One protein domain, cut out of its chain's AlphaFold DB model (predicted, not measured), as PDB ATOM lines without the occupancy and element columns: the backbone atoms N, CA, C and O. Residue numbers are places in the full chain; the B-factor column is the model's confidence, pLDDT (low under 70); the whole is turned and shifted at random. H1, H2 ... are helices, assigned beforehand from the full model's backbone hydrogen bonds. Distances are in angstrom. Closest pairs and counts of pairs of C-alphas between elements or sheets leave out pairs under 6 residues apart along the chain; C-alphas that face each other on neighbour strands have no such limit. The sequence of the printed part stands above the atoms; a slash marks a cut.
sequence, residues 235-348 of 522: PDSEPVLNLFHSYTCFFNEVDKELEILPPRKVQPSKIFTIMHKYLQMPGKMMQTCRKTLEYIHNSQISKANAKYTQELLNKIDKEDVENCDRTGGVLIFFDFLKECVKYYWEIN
ATOM      1  N   PRO A 235     204.412 221.230 360.226       45.28
ATOM      2  CA  PRO A 235     203.141 221.435 359.510       45.28
ATOM      3  C   PRO A 235     202.737 222.920 359.410       45.28
ATOM      4  O   PRO A 235     202.150 223.330 358.416       45.28
ATOM      5  N   ASP A 236     203.184 223.753 360.354       53.53
ATOM      6  CA  ASP A 236     202.982 225.211 360.364       53.53
ATOM      7  C   ASP A 236     203.799 225.958 359.281       53.53
ATOM      8  O   ASP A 236     203.706 227.170 359.133       53.53
ATOM      9  N   SER A 237     204.639 225.268 358.502       66.31
ATOM     10  CA  SER A 237     205.455 225.883 357.439       66.31
ATOM     11  C   SER A 237     204.809 225.837 356.051       66.31
ATOM     12  O   SER A 237     205.300 226.498 355.132       66.31
ATOM     13  N   GLU A 238     203.712 225.092 355.881       76.25
ATOM     14  CA  GLU A 238     203.041 224.917 354.589       76.25
ATOM     15  C   GLU A 238     202.527 226.241 353.984       76.25
ATOM     16  O   GLU A 238     202.802 226.487 352.803       76.25
ATOM     17  N   PRO A 239     201.899 227.161 354.749       80.25
ATOM     18  CA  PRO A 239     201.492 228.470 354.227       80.25
ATOM     19  C   PRO A 239     202.680 229.297 353.717       80.25
ATOM     20  O   PRO A 239     202.617 229.923 352.656       80.25
ATOM     21  N   VAL A 240     203.801 229.261 354.444       79.25
ATOM     22  CA  VAL A 240     205.034 229.983 354.093       79.25
ATOM     23  C   VAL A 240     205.685 229.375 352.852       79.25
ATOM     24  O   VAL A 240     206.145 230.097 351.966       79.25
ATOM     25  N   LEU A 241     205.694 228.047 352.755       81.56
ATOM     26  CA  LEU A 241     206.212 227.330 351.601       81.56
ATOM     27  C   LEU A 241     205.384 227.619 350.344       81.56
ATOM     28  O   LEU A 241     205.962 227.919 349.300       81.56
ATOM     29  N   ASN A 242     204.053 227.582 350.443       84.75
ATOM     30  CA  ASN A 242     203.159 227.929 349.338       84.75
ATOM     31  C   ASN A 242     203.347 229.391 348.916       84.75
ATOM     32  O   ASN A 242     203.362 229.690 347.725       84.75
ATOM     33  N   LEU A 243     203.578 230.303 349.865       86.50
ATOM     34  CA  LEU A 243     203.886 231.703 349.575       86.50
ATOM     35  C   LEU A 243     205.216 231.866 348.823       86.50
ATOM     36  O   LEU A 243     205.313 232.619 347.852       86.50
ATOM     37  N   PHE A 244     206.249 231.148 349.253       86.50
ATOM     38  CA  PHE A 244     207.549 231.106 348.586       86.50
ATOM     39  C   PHE A 244     207.451 230.504 347.188       86.50
ATOM     40  O   PHE A 244     208.009 231.058 346.240       86.50
ATOM     41  N   HIS A 245     206.680 229.432 347.035       86.88
ATOM     42  CA  HIS A 245     206.405 228.828 345.739       86.88
ATOM     43  C   HIS A 245     205.699 229.826 344.816       86.88
ATOM     44  O   HIS A 245     206.197 230.080 343.720       86.88
ATOM     45  N   SER A 246     204.650 230.495 345.298       90.12
ATOM     46  CA  SER A 246     203.953 231.576 344.591       90.12
ATOM     47  C   SER A 246     204.907 232.671 344.117       90.12
ATOM     48  O   SER A 246     204.894 233.025 342.940       90.12
ATOM     49  N   TYR A 247     205.782 233.177 344.993       90.19
ATOM     50  CA  TYR A 247     206.755 234.207 344.617       90.19
ATOM     51  C   TYR A 247     207.671 233.742 343.484       90.19
ATOM     52  O   TYR A 247     207.843 234.438 342.482       90.19
ATOM     53  N   THR A 248     208.265 232.558 343.645       89.00
ATOM     54  CA  THR A 248     209.200 232.022 342.654       89.00
ATOM     55  C   THR A 248     208.520 231.785 341.311       89.00
ATOM     56  O   THR A 248     209.081 232.137 340.282       89.00
ATOM     57  N   CYS A 249     207.288 231.268 341.305       88.88
ATOM     58  CA  CYS A 249     206.523 231.065 340.083       88.88
ATOM     59  C   CYS A 249     206.148 232.376 339.400       88.88
ATOM     60  O   CYS A 249     206.190 232.436 338.178       88.88
ATOM     61  N   PHE A 250     205.805 233.421 340.152       90.69
ATOM     62  CA  PHE A 250     205.398 234.695 339.568       90.69
ATOM     63  C   PHE A 250     206.558 235.443 338.891       90.69
ATOM     64  O   PHE A 250     206.344 236.151 337.911       90.69
ATOM     65  N   PHE A 251     207.789 235.285 339.394       91.50
ATOM     66  CA  PHE A 251     208.960 236.043 338.934       91.50
ATOM     67  C   PHE A 251     210.037 235.216 338.201       91.50
ATOM     68  O   PHE A 251     211.040 235.791 337.782       91.50
ATOM     69  N   ASN A 252     209.850 233.907 338.009       88.56
ATOM     70  CA  ASN A 252     210.813 233.008 337.342       88.56
ATOM     71  C   ASN A 252     211.229 233.441 335.921       88.56
ATOM     72  O   ASN A 252     212.370 233.233 335.525       88.56
ATOM     73  N   GLU A 253     210.317 234.025 335.144       86.75
ATOM     74  CA  GLU A 253     210.563 234.472 333.765       86.75
ATOM     75  C   GLU A 253     211.330 235.796 333.717       86.75
ATOM     76  O   GLU A 253     211.961 236.137 332.716       86.75
ATOM     77  N   VAL A 254     211.297 236.535 334.823       87.44
ATOM     78  CA  VAL A 254     211.849 237.881 334.926       87.44
ATOM     79  C   VAL A 254     213.211 237.883 335.615       87.44
ATOM     80  O   VAL A 254     214.087 238.673 335.253       87.44
ATOM     81  N   ASP A 255     213.412 236.999 336.594       87.06
ATOM     82  CA  ASP A 255     214.684 236.834 337.291       87.06
ATOM     83  C   ASP A 255     215.231 235.413 337.132       87.06
ATOM     84  O   ASP A 255     214.668 234.441 337.630       87.06
ATOM     85  N   LYS A 256     216.396 235.312 336.489       84.12
ATOM     86  CA  LYS A 256     217.092 234.044 336.234       84.12
ATOM     87  C   LYS A 256     217.550 233.328 337.509       84.12
ATOM     88  O   LYS A 256     217.778 232.128 337.484       84.12
ATOM     89  N   GLU A 257     217.711 234.029 338.633       82.31
ATOM     90  CA  GLU A 257     218.027 233.377 339.918       82.31
ATOM     91  C   GLU A 257     216.818 232.641 340.511       82.31
ATOM     92  O   GLU A 257     216.987 231.794 341.387       82.31
ATOM     93  N   LEU A 258     215.613 232.972 340.036       81.62
ATOM     94  CA  LEU A 258     214.350 232.319 340.370       81.62
ATOM     95  C   LEU A 258     213.923 231.328 339.284       81.62
ATOM     96  O   LEU A 258     212.784 230.861 339.296       81.62
ATOM     97  N   GLU A 259     214.804 231.020 338.330       75.69
ATOM     98  CA  GLU A 259     214.491 230.117 337.234       75.69
ATOM     99  C   GLU A 259     214.187 228.721 337.787       75.69
ATOM    100  O   GLU A 259     215.037 228.016 338.338       75.69
ATOM    101  N   ILE A 260     212.924 228.332 337.651       67.94
ATOM    102  CA  ILE A 260     212.391 227.062 338.112       67.94
ATOM    103  C   ILE A 260     211.855 226.306 336.895       67.94
ATOM    104  O   ILE A 260     210.889 226.721 336.256       67.94
ATOM    105  N   LEU A 261     212.476 225.162 336.601       59.53
ATOM    106  CA  LEU A 261     211.977 224.166 335.647       59.53
ATOM    107  C   LEU A 261     210.642 223.579 336.144       59.53
ATOM    108  O   LEU A 261     210.435 223.463 337.350       59.53
ATOM    109  N   PRO A 262     209.768 223.145 335.222       59.06
ATOM    110  CA  PRO A 262     208.357 223.529 335.157       59.06
ATOM    111  C   PRO A 262     207.676 223.747 336.526       59.06
ATOM    112  O   PRO A 262     207.676 222.837 337.363       59.06
ATOM    113  N   PRO A 263     206.982 224.890 336.718       59.19
ATOM    114  CA  PRO A 263     206.513 225.386 338.020       59.19
ATOM    115  C   PRO A 263     205.625 224.409 338.809       59.19
ATOM    116  O   PRO A 263     205.531 224.509 340.029       59.19
ATOM    117  N   ARG A 264     205.025 223.420 338.131       60.66
ATOM    118  CA  ARG A 264     204.082 222.438 338.688       60.66
ATOM    119  C   ARG A 264     204.713 221.196 339.340       60.66
ATOM    120  O   ARG A 264     203.972 220.396 339.898       60.66
ATOM    121  N   LYS A 265     206.032 220.968 339.238       62.53
ATOM    122  CA  LYS A 265     206.687 219.723 339.724       62.53
ATOM    123  C   LYS A 265     207.926 219.961 340.593       62.53
ATOM    124  O   LYS A 265     208.857 219.153 340.605       62.53
ATOM    125  N   VAL A 266     207.972 221.081 341.298       70.94
ATOM    126  CA  VAL A 266     209.128 221.435 342.124       70.94
ATOM    127  C   VAL A 266     208.974 220.808 343.500       70.94
ATOM    128  O   VAL A 266     207.924 220.913 344.123       70.94
ATOM    129  N   GLN A 267     210.025 220.149 343.983       75.62
ATOM    130  CA  GLN A 267     210.031 219.637 345.349       75.62
ATOM    131  C   GLN A 267     210.096 220.804 346.354       75.62
ATOM    132  O   GLN A 267     210.907 221.712 346.143       75.62
ATOM    133  N   PRO A 268     209.335 220.750 347.465       74.19
ATOM    134  CA  PRO A 268     209.380 221.725 348.560       74.19
ATOM    135  C   PRO A 268     210.788 222.145 348.994       74.19
ATOM    136  O   PRO A 268     211.089 223.330 349.117       74.19
ATOM    137  N   SER A 269     211.688 221.168 349.135       70.56
ATOM    138  CA  SER A 269     213.083 221.385 349.527       70.56
ATOM    139  C   SER A 269     213.834 222.305 348.562       70.56
ATOM    140  O   SER A 269     214.584 223.174 348.993       70.56
ATOM    141  N   LYS A 270     213.595 222.176 347.252       79.81
ATOM    142  CA  LYS A 270     214.235 223.022 346.235       79.81
ATOM    143  C   LYS A 270     213.708 224.453 346.271       79.81
ATOM    144  O   LYS A 270     214.501 225.376 346.122       79.81
ATOM    145  N   ILE A 271     212.403 224.635 346.488       79.25
ATOM    146  CA  ILE A 271     211.783 225.965 346.616       79.25
ATOM    147  C   ILE A 271     212.405 226.702 347.799       79.25
ATOM    148  O   ILE A 271     212.826 227.849 347.660       79.25
ATOM    149  N   PHE A 272     212.534 226.014 348.936       75.88
ATOM    150  CA  PHE A 272     213.152 226.585 350.125       75.88
ATOM    151  C   PHE A 272     214.613 226.967 349.879       75.88
ATOM    152  O   PHE A 272     215.005 228.087 350.187       75.88
ATOM    153  N   THR A 273     215.413 226.098 349.251       78.25
ATOM    154  CA  THR A 273     216.812 226.408 348.920       78.25
ATOM    155  C   THR A 273     216.936 227.617 347.990       78.25
ATOM    156  O   THR A 273     217.780 228.485 348.224       78.25
ATOM    157  N   ILE A 274     216.094 227.701 346.953       82.31
ATOM    158  CA  ILE A 274     216.078 228.831 346.012       82.31
ATOM    159  C   ILE A 274     215.706 230.116 346.749       82.31
ATOM    160  O   ILE A 274     216.450 231.091 346.679       82.31
ATOM    161  N   MET A 275     214.610 230.111 347.508       82.19
ATOM    162  CA  MET A 275     214.160 231.294 348.241       82.19
ATOM    163  C   MET A 275     215.127 231.703 349.341       82.19
ATOM    164  O   MET A 275     215.384 232.891 349.503       82.19
ATOM    165  N   HIS A 276     215.734 230.752 350.044       77.19
ATOM    166  CA  HIS A 276     216.767 231.042 351.025       77.19
ATOM    167  C   HIS A 276     217.967 231.723 350.358       77.19
ATOM    168  O   HIS A 276     218.373 232.793 350.804       77.19
ATOM    169  N   LYS A 277     218.487 231.182 349.245       79.81
ATOM    170  CA  LYS A 277     219.557 231.822 348.458       79.81
ATOM    171  C   LYS A 277     219.146 233.221 347.985       79.81
ATOM    172  O   LYS A 277     219.945 234.150 348.050       79.81
ATOM    173  N   TYR A 278     217.902 233.384 347.546       81.06
ATOM    174  CA  TYR A 278     217.383 234.649 347.038       81.06
ATOM    175  C   TYR A 278     217.218 235.712 348.137       81.06
ATOM    176  O   TYR A 278     217.546 236.880 347.928       81.06
ATOM    177  N   LEU A 279     216.817 235.305 349.344       76.88
ATOM    178  CA  LEU A 279     216.747 236.159 350.535       76.88
ATOM    179  C   LEU A 279     218.134 236.621 351.011       76.88
ATOM    180  O   LEU A 279     218.238 237.707 351.577       76.88
ATOM    181  N   GLN A 280     219.202 235.860 350.731       76.75
ATOM    182  CA  GLN A 280     220.594 236.304 350.932       76.75
ATOM    183  C   GLN A 280     221.039 237.357 349.898       76.75
ATOM    184  O   GLN A 280     222.112 237.945 350.021       76.75
ATOM    185  N   MET A 281     220.221 237.629 348.873       79.75
ATOM    186  CA  MET A 281     220.459 238.642 347.842       79.75
ATOM    187  C   MET A 281     219.386 239.746 347.882       79.75
ATOM    188  O   MET A 281     218.746 240.029 346.863       79.75
ATOM    189  N   PRO A 282     219.189 240.438 349.021       76.06
ATOM    190  CA  PRO A 282     218.063 241.354 349.197       76.06
ATOM    191  C   PRO A 282     218.085 242.517 348.200       76.06
ATOM    192  O   PRO A 282     217.029 243.011 347.825       76.06
ATOM    193  N   GLY A 283     219.258 242.926 347.699       79.38
ATOM    194  CA  GLY A 283     219.362 243.930 346.636       79.38
ATOM    195  C   GLY A 283     218.662 243.518 345.335       79.38
ATOM    196  O   GLY A 283     217.962 244.343 344.743       79.38
ATOM    197  N   LYS A 284     218.791 242.245 344.923       83.06
ATOM    198  CA  LYS A 284     218.089 241.702 343.749       83.06
ATOM    199  C   LYS A 284     216.593 241.607 344.014       83.06
ATOM    200  O   LYS A 284     215.816 242.180 343.264       83.06
ATOM    201  N   MET A 285     216.199 241.016 345.143       82.50
ATOM    202  CA  MET A 285     214.788 240.905 345.524       82.50
ATOM    203  C   MET A 285     214.093 242.275 345.599       82.50
ATOM    204  O   MET A 285     213.008 242.460 345.054       82.50
ATOM    205  N   MET A 286     214.754 243.282 346.181       82.25
ATOM    206  CA  MET A 286     214.264 244.661 346.186       82.25
ATOM    207  C   MET A 286     214.101 245.231 344.772       82.25
ATOM    208  O   MET A 286     213.161 245.987 344.526       82.25
ATOM    209  N   GLN A 287     215.020 244.925 343.854       87.19
ATOM    210  CA  GLN A 287     214.924 245.360 342.464       87.19
ATOM    211  C   GLN A 287     213.735 244.699 341.762       87.19
ATOM    212  O   GLN A 287     212.988 245.407 341.086       87.19
ATOM    213  N   THR A 288     213.518 243.400 341.981       88.31
ATOM    214  CA  THR A 288     212.373 242.658 341.441       88.31
ATOM    215  C   THR A 288     211.056 243.266 341.913       88.31
ATOM    216  O   THR A 288     210.230 243.640 341.086       88.31
ATOM    217  N   CYS A 289     210.903 243.474 343.224       86.81
ATOM    218  CA  CYS A 289     209.726 244.105 343.829       86.81
ATOM    219  C   CYS A 289     209.470 245.524 343.279       86.81
ATOM    220  O   CYS A 289     208.344 245.893 342.947       86.81
ATOM    221  N   ARG A 290     210.520 246.343 343.118       85.31
ATOM    222  CA  ARG A 290     210.393 247.705 342.559       85.31
ATOM    223  C   ARG A 290     209.927 247.712 341.108       85.31
ATOM    224  O   ARG A 290     209.185 248.611 340.718       85.31
ATOM    225  N   LYS A 291     210.391 246.747 340.321       89.88
ATOM    226  CA  LYS A 291     210.098 246.644 338.892       89.88
ATOM    227  C   LYS A 291     208.850 245.820 338.585       89.88
ATOM    228  O   LYS A 291     208.468 245.751 337.427       89.88
ATOM    229  N   THR A 292     208.162 245.269 339.586       89.25
ATOM    230  CA  THR A 292     206.977 244.418 339.383       89.25
ATOM    231  C   THR A 292     205.938 245.033 338.445       89.25
ATOM    232  O   THR A 292     205.478 244.364 337.528       89.25
ATOM    233  N   LEU A 293     205.621 246.321 338.603       85.56
ATOM    234  CA  LEU A 293     204.668 247.008 337.722       85.56
ATOM    235  C   LEU A 293     205.170 247.088 336.270       85.56
ATOM    236  O   LEU A 293     204.395 246.902 335.339       85.56
ATOM    237  N   GLU A 294     206.465 247.345 336.076       87.88
ATOM    238  CA  GLU A 294     207.106 247.377 334.754       87.88
ATOM    239  C   GLU A 294     207.067 245.990 334.097       87.88
ATOM    240  O   GLU A 294     206.730 245.877 332.922       87.88
ATOM    241  N   TYR A 295     207.334 244.931 334.863       90.75
ATOM    242  CA  TYR A 295     207.284 243.551 334.381       90.75
ATOM    243  C   TYR A 295     205.887 243.135 333.924       90.75
ATOM    244  O   TYR A 295     205.749 242.515 332.869       90.75
ATOM    245  N   ILE A 296     204.855 243.526 334.678       87.06
ATOM    246  CA  ILE A 296     203.454 243.269 334.325       87.06
ATOM    247  C   ILE A 296     203.071 244.039 333.054       87.06
ATOM    248  O   ILE A 296     202.538 243.447 332.120       87.06
ATOM    249  N   HIS A 297     203.385 245.337 332.975       82.00
ATOM    250  CA  HIS A 297     203.060 246.159 331.804       82.00
ATOM    251  C   HIS A 297     203.800 245.743 330.527       82.00
ATOM    252  O   HIS A 297     203.265 245.915 329.435       82.00
ATOM    253  N   ASN A 298     205.014 245.210 330.659       86.06
ATOM    254  CA  ASN A 298     205.813 244.723 329.535       86.06
ATOM    255  C   ASN A 298     205.495 243.262 329.168       86.06
ATOM    256  O   ASN A 298     206.225 242.677 328.368       86.06
ATOM    257  N   SER A 299     204.461 242.661 329.772       85.00
ATOM    258  CA  SER A 299     204.051 241.267 329.544       85.00
ATOM    259  C   SER A 299     205.189 240.254 329.740       85.00
ATOM    260  O   SER A 299     205.254 239.239 329.053       85.00
ATOM    261  N   GLN A 300     206.096 240.523 330.684       87.06
ATOM    262  CA  GLN A 300     207.231 239.642 331.002       87.06
ATOM    263  C   GLN A 300     206.858 238.505 331.963       87.06
ATOM    264  O   GLN A 300     207.703 237.680 332.286       87.06
ATOM    265  N   ILE A 301     205.612 238.495 332.442       89.31
ATOM    266  CA  ILE A 301     205.044 237.454 333.296       89.31
ATOM    267  C   ILE A 301     203.954 236.745 332.494       89.31
ATOM    268  O   ILE A 301     202.958 237.359 332.095       89.31
ATOM    269  N   SER A 302     204.131 235.451 332.248       89.12
ATOM    270  CA  SER A 302     203.178 234.656 331.487       89.12
ATOM    271  C   SER A 302     201.864 234.435 332.235       89.12
ATOM    272  O   SER A 302     201.810 234.287 333.461       89.12
ATOM    273  N   LYS A 303     200.781 234.320 331.460       87.62
ATOM    274  CA  LYS A 303     199.439 234.018 331.978       87.62
ATOM    275  C   LYS A 303     199.411 232.695 332.750       87.62
ATOM    276  O   LYS A 303     198.713 232.575 333.755       87.62
ATOM    277  N   ALA A 304     200.194 231.709 332.308       86.81
ATOM    278  CA  ALA A 304     200.306 230.411 332.971       86.81
ATOM    279  C   ALA A 304     200.872 230.539 334.395       86.81
ATOM    280  O   ALA A 304     200.341 229.918 335.319       86.81
ATOM    281  N   ASN A 305     201.898 231.372 334.580       88.62
ATOM    282  CA  ASN A 305     202.518 231.588 335.883       88.62
ATOM    283  C   ASN A 305     201.649 232.453 336.794       88.62
ATOM    284  O   ASN A 305     201.519 232.133 337.975       88.62
ATOM    285  N   ALA A 306     200.988 233.483 336.259       89.06
ATOM    286  CA  ALA A 306     200.032 234.285 337.020       89.06
ATOM    287  C   ALA A 306     198.852 233.440 337.535       89.06
ATOM    288  O   ALA A 306     198.527 233.496 338.722       89.06
ATOM    289  N   LYS A 307     198.279 232.581 336.680       89.94
ATOM    290  CA  LYS A 307     197.202 231.651 337.057       89.94
ATOM    291  C   LYS A 307     197.642 230.658 338.126       89.94
ATOM    292  O   LYS A 307     196.953 230.482 339.123       89.94
ATOM    293  N   TYR A 308     198.815 230.053 337.960       89.12
ATOM    294  CA  TYR A 308     199.333 229.108 338.946       89.12
ATOM    295  C   TYR A 308     199.654 229.778 340.292       89.12
ATOM    296  O   TYR A 308     199.341 229.236 341.348       89.12
ATOM    297  N   THR A 309     200.212 230.991 340.260       90.50
ATOM    298  CA  THR A 309     200.449 231.802 341.463       90.50
ATOM    299  C   THR A 309     199.132 232.098 342.182       90.50
ATOM    300  O   THR A 309     199.058 231.977 343.400       90.50
ATOM    301  N   GLN A 310     198.068 232.433 341.447       91.75
ATOM    302  CA  GLN A 310     196.743 232.658 342.024       91.75
ATOM    303  C   GLN A 310     196.168 231.395 342.679       91.75
ATOM    304  O   GLN A 310     195.657 231.465 343.794       91.75
ATOM    305  N   GLU A 311     196.279 230.237 342.021       90.12
ATOM    306  CA  GLU A 311     195.844 228.948 342.573       90.12
ATOM    307  C   GLU A 311     196.573 228.602 343.880       90.12
ATOM    308  O   GLU A 311     195.952 228.075 344.800       90.12
ATOM    309  N   LEU A 312     197.872 228.901 343.977       88.00
ATOM    310  CA  LEU A 312     198.656 228.689 345.195       88.00
ATOM    311  C   LEU A 312     198.287 229.683 346.300       88.00
ATOM    312  O   LEU A 312     198.084 229.272 347.436       88.00
ATOM    313  N   LEU A 313     198.154 230.974 345.980       89.56
ATOM    314  CA  LEU A 313     197.774 231.999 346.959       89.56
ATOM    315  C   LEU A 313     196.363 231.787 347.521       89.56
ATOM    316  O   LEU A 313     196.125 232.112 348.677       89.56
ATOM    317  N   ASN A 314     195.441 231.223 346.736       89.62
ATOM    318  CA  ASN A 314     194.083 230.911 347.191       89.62
ATOM    319  C   ASN A 314     194.017 229.723 348.163       89.62
ATOM    320  O   ASN A 314     192.999 229.553 348.823       89.62
ATOM    321  N   LYS A 315     195.069 228.897 348.242       87.00
ATOM    322  CA  LYS A 315     195.183 227.802 349.221       87.00
ATOM    323  C   LYS A 315     195.755 228.257 350.562       87.00
ATOM    324  O   LYS A 315     195.873 227.446 351.470       87.00
ATOM    325  N   ILE A 316     196.197 229.509 350.648       86.56
ATOM    326  CA  ILE A 316     196.812 230.068 351.844       86.56
ATOM    327  C   ILE A 316     195.740 230.853 352.592       86.56
ATOM    328  O   ILE A 316     195.298 231.907 352.121       86.56
ATOM    329  N   ASP A 317     195.367 230.368 353.770       85.69
ATOM    330  CA  ASP A 317     194.499 231.111 354.669       85.69
ATOM    331  C   ASP A 317     195.278 232.239 355.349       85.69
ATOM    332  O   ASP A 317     196.429 232.097 355.773       85.69
ATOM    333  N   LYS A 318     194.653 233.417 355.423       83.06
ATOM    334  CA  LYS A 318     195.308 234.614 355.964       83.06
ATOM    335  C   LYS A 318     195.616 234.462 357.456       83.06
ATOM    336  O   LYS A 318     196.677 234.893 357.898       83.06
ATOM    337  N   GLU A 319     194.702 233.847 358.204       82.44
ATOM    338  CA  GLU A 319     194.859 233.593 359.641       82.44
ATOM    339  C   GLU A 319     196.059 232.680 359.913       82.44
ATOM    340  O   GLU A 319     196.847 232.951 360.817       82.44
ATOM    341  N   ASP A 320     196.279 231.676 359.063       80.69
ATOM    342  CA  ASP A 320     197.437 230.791 359.172       80.69
ATOM    343  C   ASP A 320     198.747 231.560 358.972       80.69
ATOM    344  O   ASP A 320     199.689 231.392 359.745       80.69
ATOM    345  N   VAL A 321     198.808 232.476 358.000       77.62
ATOM    346  CA  VAL A 321     199.995 233.324 357.779       77.62
ATOM    347  C   VAL A 321     200.257 234.262 358.960       77.62
ATOM    348  O   VAL A 321     201.415 234.470 359.329       77.62
ATOM    349  N   GLU A 322     199.205 234.819 359.565       77.75
ATOM    350  CA  GLU A 322     199.309 235.663 360.764       77.75
ATOM    351  C   GLU A 322     199.826 234.869 361.973       77.75
ATOM    352  O   GLU A 322     200.689 235.354 362.709       77.75
ATOM    353  N   ASN A 323     199.378 233.621 362.128       75.88
ATOM    354  CA  ASN A 323     199.823 232.719 363.191       75.88
ATOM    355  C   ASN A 323     201.279 232.256 363.006       75.88
ATOM    356  O   ASN A 323     202.012 232.097 363.987       75.88
ATOM    357  N   CYS A 324     201.720 232.088 361.755       68.56
ATOM    358  CA  CYS A 324     203.080 231.660 361.417       68.56
ATOM    359  C   CYS A 324     204.138 232.755 361.621       68.56
ATOM    360  O   CYS A 324     205.325 232.449 361.751       68.56
ATOM    361  N   ASP A 325     203.748 234.034 361.642       66.94
ATOM    362  CA  ASP A 325     204.698 235.143 361.635       66.94
ATOM    363  C   ASP A 325     204.452 236.196 362.719       66.94
ATOM    364  O   ASP A 325     203.768 237.204 362.540       66.94
ATOM    365  N   ARG A 326     205.194 236.046 363.818       59.91
ATOM    366  CA  ARG A 326     205.239 237.012 364.928       59.91
ATOM    367  C   ARG A 326     205.798 238.390 364.542       59.91
ATOM    368  O   ARG A 326     205.684 239.329 365.325       59.91
ATOM    369  N   THR A 327     206.459 238.524 363.389       64.69
ATOM    370  CA  THR A 327     207.091 239.775 362.935       64.69
ATOM    371  C   THR A 327     206.258 240.559 361.916       64.69
ATOM    372  O   THR A 327     206.580 241.720 361.646       64.69
ATOM    373  N   GLY A 328     205.197 239.953 361.370       70.69
ATOM    374  CA  GLY A 328     204.307 240.520 360.349       70.69
ATOM    375  C   GLY A 328     204.932 240.713 358.956       70.69
ATOM    376  O   GLY A 328     204.296 241.279 358.068       70.69
ATOM    377  N   GLY A 329     206.176 240.285 358.747       74.38
ATOM    378  CA  GLY A 329     206.876 240.343 357.468       74.38
ATOM    379  C   GLY A 329     206.330 239.405 356.380       74.38
ATOM    380  O   GLY A 329     206.142 239.832 355.242       74.38
ATOM    381  N   VAL A 330     206.037 238.154 356.726       78.19
ATOM    382  CA  VAL A 330     205.416 237.137 355.862       78.19
ATOM    383  C   VAL A 330     204.014 237.582 355.452       78.19
ATOM    384  O   VAL A 330     203.673 237.485 354.277       78.19
ATOM    385  N   LEU A 331     203.244 238.174 356.371       82.75
ATOM    386  CA  LEU A 331     201.926 238.736 356.063       82.75
ATOM    387  C   LEU A 331     202.013 239.876 355.041       82.75
ATOM    388  O   LEU A 331     201.295 239.890 354.046       82.75
ATOM    389  N   ILE A 332     202.946 240.812 355.244       83.44
ATOM    390  CA  ILE A 332     203.197 241.904 354.290       83.44
ATOM    391  C   ILE A 332     203.599 241.351 352.915       83.44
ATOM    392  O   ILE A 332     203.239 241.925 351.886       83.44
ATOM    393  N   PHE A 333     204.361 240.257 352.891       84.50
ATOM    394  CA  PHE A 333     204.803 239.610 351.663       84.50
ATOM    395  C   PHE A 333     203.664 238.877 350.939       84.50
ATOM    396  O   PHE A 333     203.570 238.958 349.712       84.50
ATOM    397  N   PHE A 334     202.767 238.236 351.689       88.94
ATOM    398  CA  PHE A 334     201.523 237.659 351.184       88.94
ATOM    399  C   PHE A 334     200.613 238.724 350.563       88.94
ATOM    400  O   PHE A 334     200.248 238.600 349.393       88.94
ATOM    401  N   ASP A 335     200.331 239.808 351.293       88.88
ATOM    402  CA  ASP A 335     199.519 240.923 350.794       88.88
ATOM    403  C   ASP A 335     200.128 241.514 349.515       88.88
ATOM    404  O   ASP A 335     199.425 241.773 348.539       88.88
ATOM    405  N   PHE A 336     201.455 241.690 349.488       91.88
ATOM    406  CA  PHE A 336     202.169 242.181 348.313       91.88
ATOM    407  C   PHE A 336     201.920 241.306 347.079       91.88
ATOM    408  O   PHE A 336     201.541 241.827 346.030       91.88
ATOM    409  N   LEU A 337     202.116 239.991 347.192       91.69
ATOM    410  CA  LEU A 337     201.939 239.075 346.066       91.69
ATOM    411  C   LEU A 337     200.486 238.998 345.603       91.69
ATOM    412  O   LEU A 337     200.234 238.989 344.397       91.69
ATOM    413  N   LYS A 338     199.537 239.004 346.543       92.12
ATOM    414  CA  LYS A 338     198.106 238.995 346.235       92.12
ATOM    415  C   LYS A 338     197.702 240.227 345.425       92.12
ATOM    416  O   LYS A 338     197.030 240.086 344.403       92.12
ATOM    417  N   GLU A 339     198.182 241.409 345.810       90.31
ATOM    418  CA  GLU A 339     197.925 242.641 345.056       90.31
ATOM    419  C   GLU A 339     198.613 242.652 343.682       90.31
ATOM    420  O   GLU A 339     198.027 243.117 342.705       90.31
ATOM    421  N   CYS A 340     199.818 242.082 343.557       91.38
ATOM    422  CA  CYS A 340     200.498 241.944 342.262       91.38
ATOM    423  C   CYS A 340     199.725 241.059 341.279       91.38
ATOM    424  O   CYS A 340     199.579 241.423 340.112       91.38
ATOM    425  N   VAL A 341     199.222 239.912 341.745       92.06
ATOM    426  CA  VAL A 341     198.406 238.998 340.930       92.06
ATOM    427  C   VAL A 341     197.074 239.646 340.561       92.06
ATOM    428  O   VAL A 341     196.659 239.560 339.409       92.06
ATOM    429  N   LYS A 342     196.426 240.353 341.493       89.75
ATOM    430  CA  LYS A 342     195.199 241.102 341.197       89.75
ATOM    431  C   LYS A 342     195.440 242.150 340.109       89.75
ATOM    432  O   LYS A 342     194.737 242.167 339.108       89.75
ATOM    433  N   TYR A 343     196.490 242.955 340.248       87.12
ATOM    434  CA  TYR A 343     196.859 243.958 339.250       87.12
ATOM    435  C   TYR A 343     197.214 243.362 337.882       87.12
ATOM    436  O   TYR A 343     196.917 243.965 336.854       87.12
ATOM    437  N   TYR A 344     197.823 242.174 337.854       89.81
ATOM    438  CA  TYR A 344     198.102 241.462 336.608       89.81
ATOM    439  C   TYR A 344     196.825 241.174 335.809       89.81
ATOM    440  O   TYR A 344     196.797 241.427 334.603       89.81
ATOM    441  N   TRP A 345     195.781 240.678 336.476       87.88
ATOM    442  CA  TRP A 345     194.508 240.326 335.841       87.88
ATOM    443  C   TRP A 345     193.690 241.539 335.404       87.88
ATOM    444  O   TRP A 345     193.001 241.474 334.395       87.88
ATOM    445  N   GLU A 346     193.834 242.661 336.100       83.94
ATOM    446  CA  GLU A 346     193.200 243.935 335.733       83.94
ATOM    447  C   GLU A 346     193.827 244.571 334.485       83.94
ATOM    448  O   GLU A 346     193.191 245.365 333.801       83.94
ATOM    449  N   ILE A 347     195.089 244.249 334.184       79.25
ATOM    450  CA  ILE A 347     195.770 244.695 332.956       79.25
ATOM    451  C   ILE A 347     195.568 243.700 331.813       79.25
ATOM    452  O   ILE A 347     195.551 244.096 330.649       79.25
ATOM    453  N   ASN A 348     195.449 242.413 332.136       81.31
ATOM    454  CA  ASN A 348     195.301 241.328 331.173       81.31
ATOM    455  C   ASN A 348     193.989 240.574 331.450       81.31
ATOM    456  O   ASN A 348     194.048 239.416 331.886       81.31
TER     457      ASN A 348
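Overview. This is residues 235 to 348 of the 522 residues of an uncharacterized protein of Stentor coeruleus (UniProt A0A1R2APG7). Helices H1, H4 and H6 make an up-and-down bundle, H4 running against H1 and H6 against H4, with short H5 at one end. H2 crosses H1, and kinked H3 leads from H2 to the last residues of H6. The 114 printed residues, with six named helices in order H1 to H6 and no named strand, are all helix in class. The whole is compact, radius of gyration of the C-alphas 13.2 A, spanning 37 by 28 by 27 A.

Along the chain. H6, residues 329 to 347, measures 27.3 A and ends at C-alpha 347 (195.770, 244.695, 332.956). H1, residues 235 to 251, measures 25.9 A from C-alpha 235 (203.141, 221.435, 359.510). H3, residues 282 to 297, kinks 48 degrees near 291. H2 is residues 268 to 279, H4 303 to 313, H5 318 to 324.

Arrangement. Closest C-alphas among touching helices: H6 and H4, Val 341 and Ala 306, 6.3 A; H4 and H1, Thr 309 and Ser 246, 4.7 A, at a shallow tilt of 17 degrees, opposite ways; H6 and H3, Tyr 344 and Ile 296, 6.1 A; H1 and H2, His 245 and Ile 271, 6.2 A. H5 and H6 form a hairpin. Every O i to N i+4 pair is within hydrogen-bond range in H2, H4, H5 and H6, but 11 of 13 in H1 and 10 of 12 in H3.

Size, cuts and confidence. The printed part has no cut. The H1 to H2 link is long. pLDDT is under 70 at residues 235 to 237, 260 to 265 and 324 to 327.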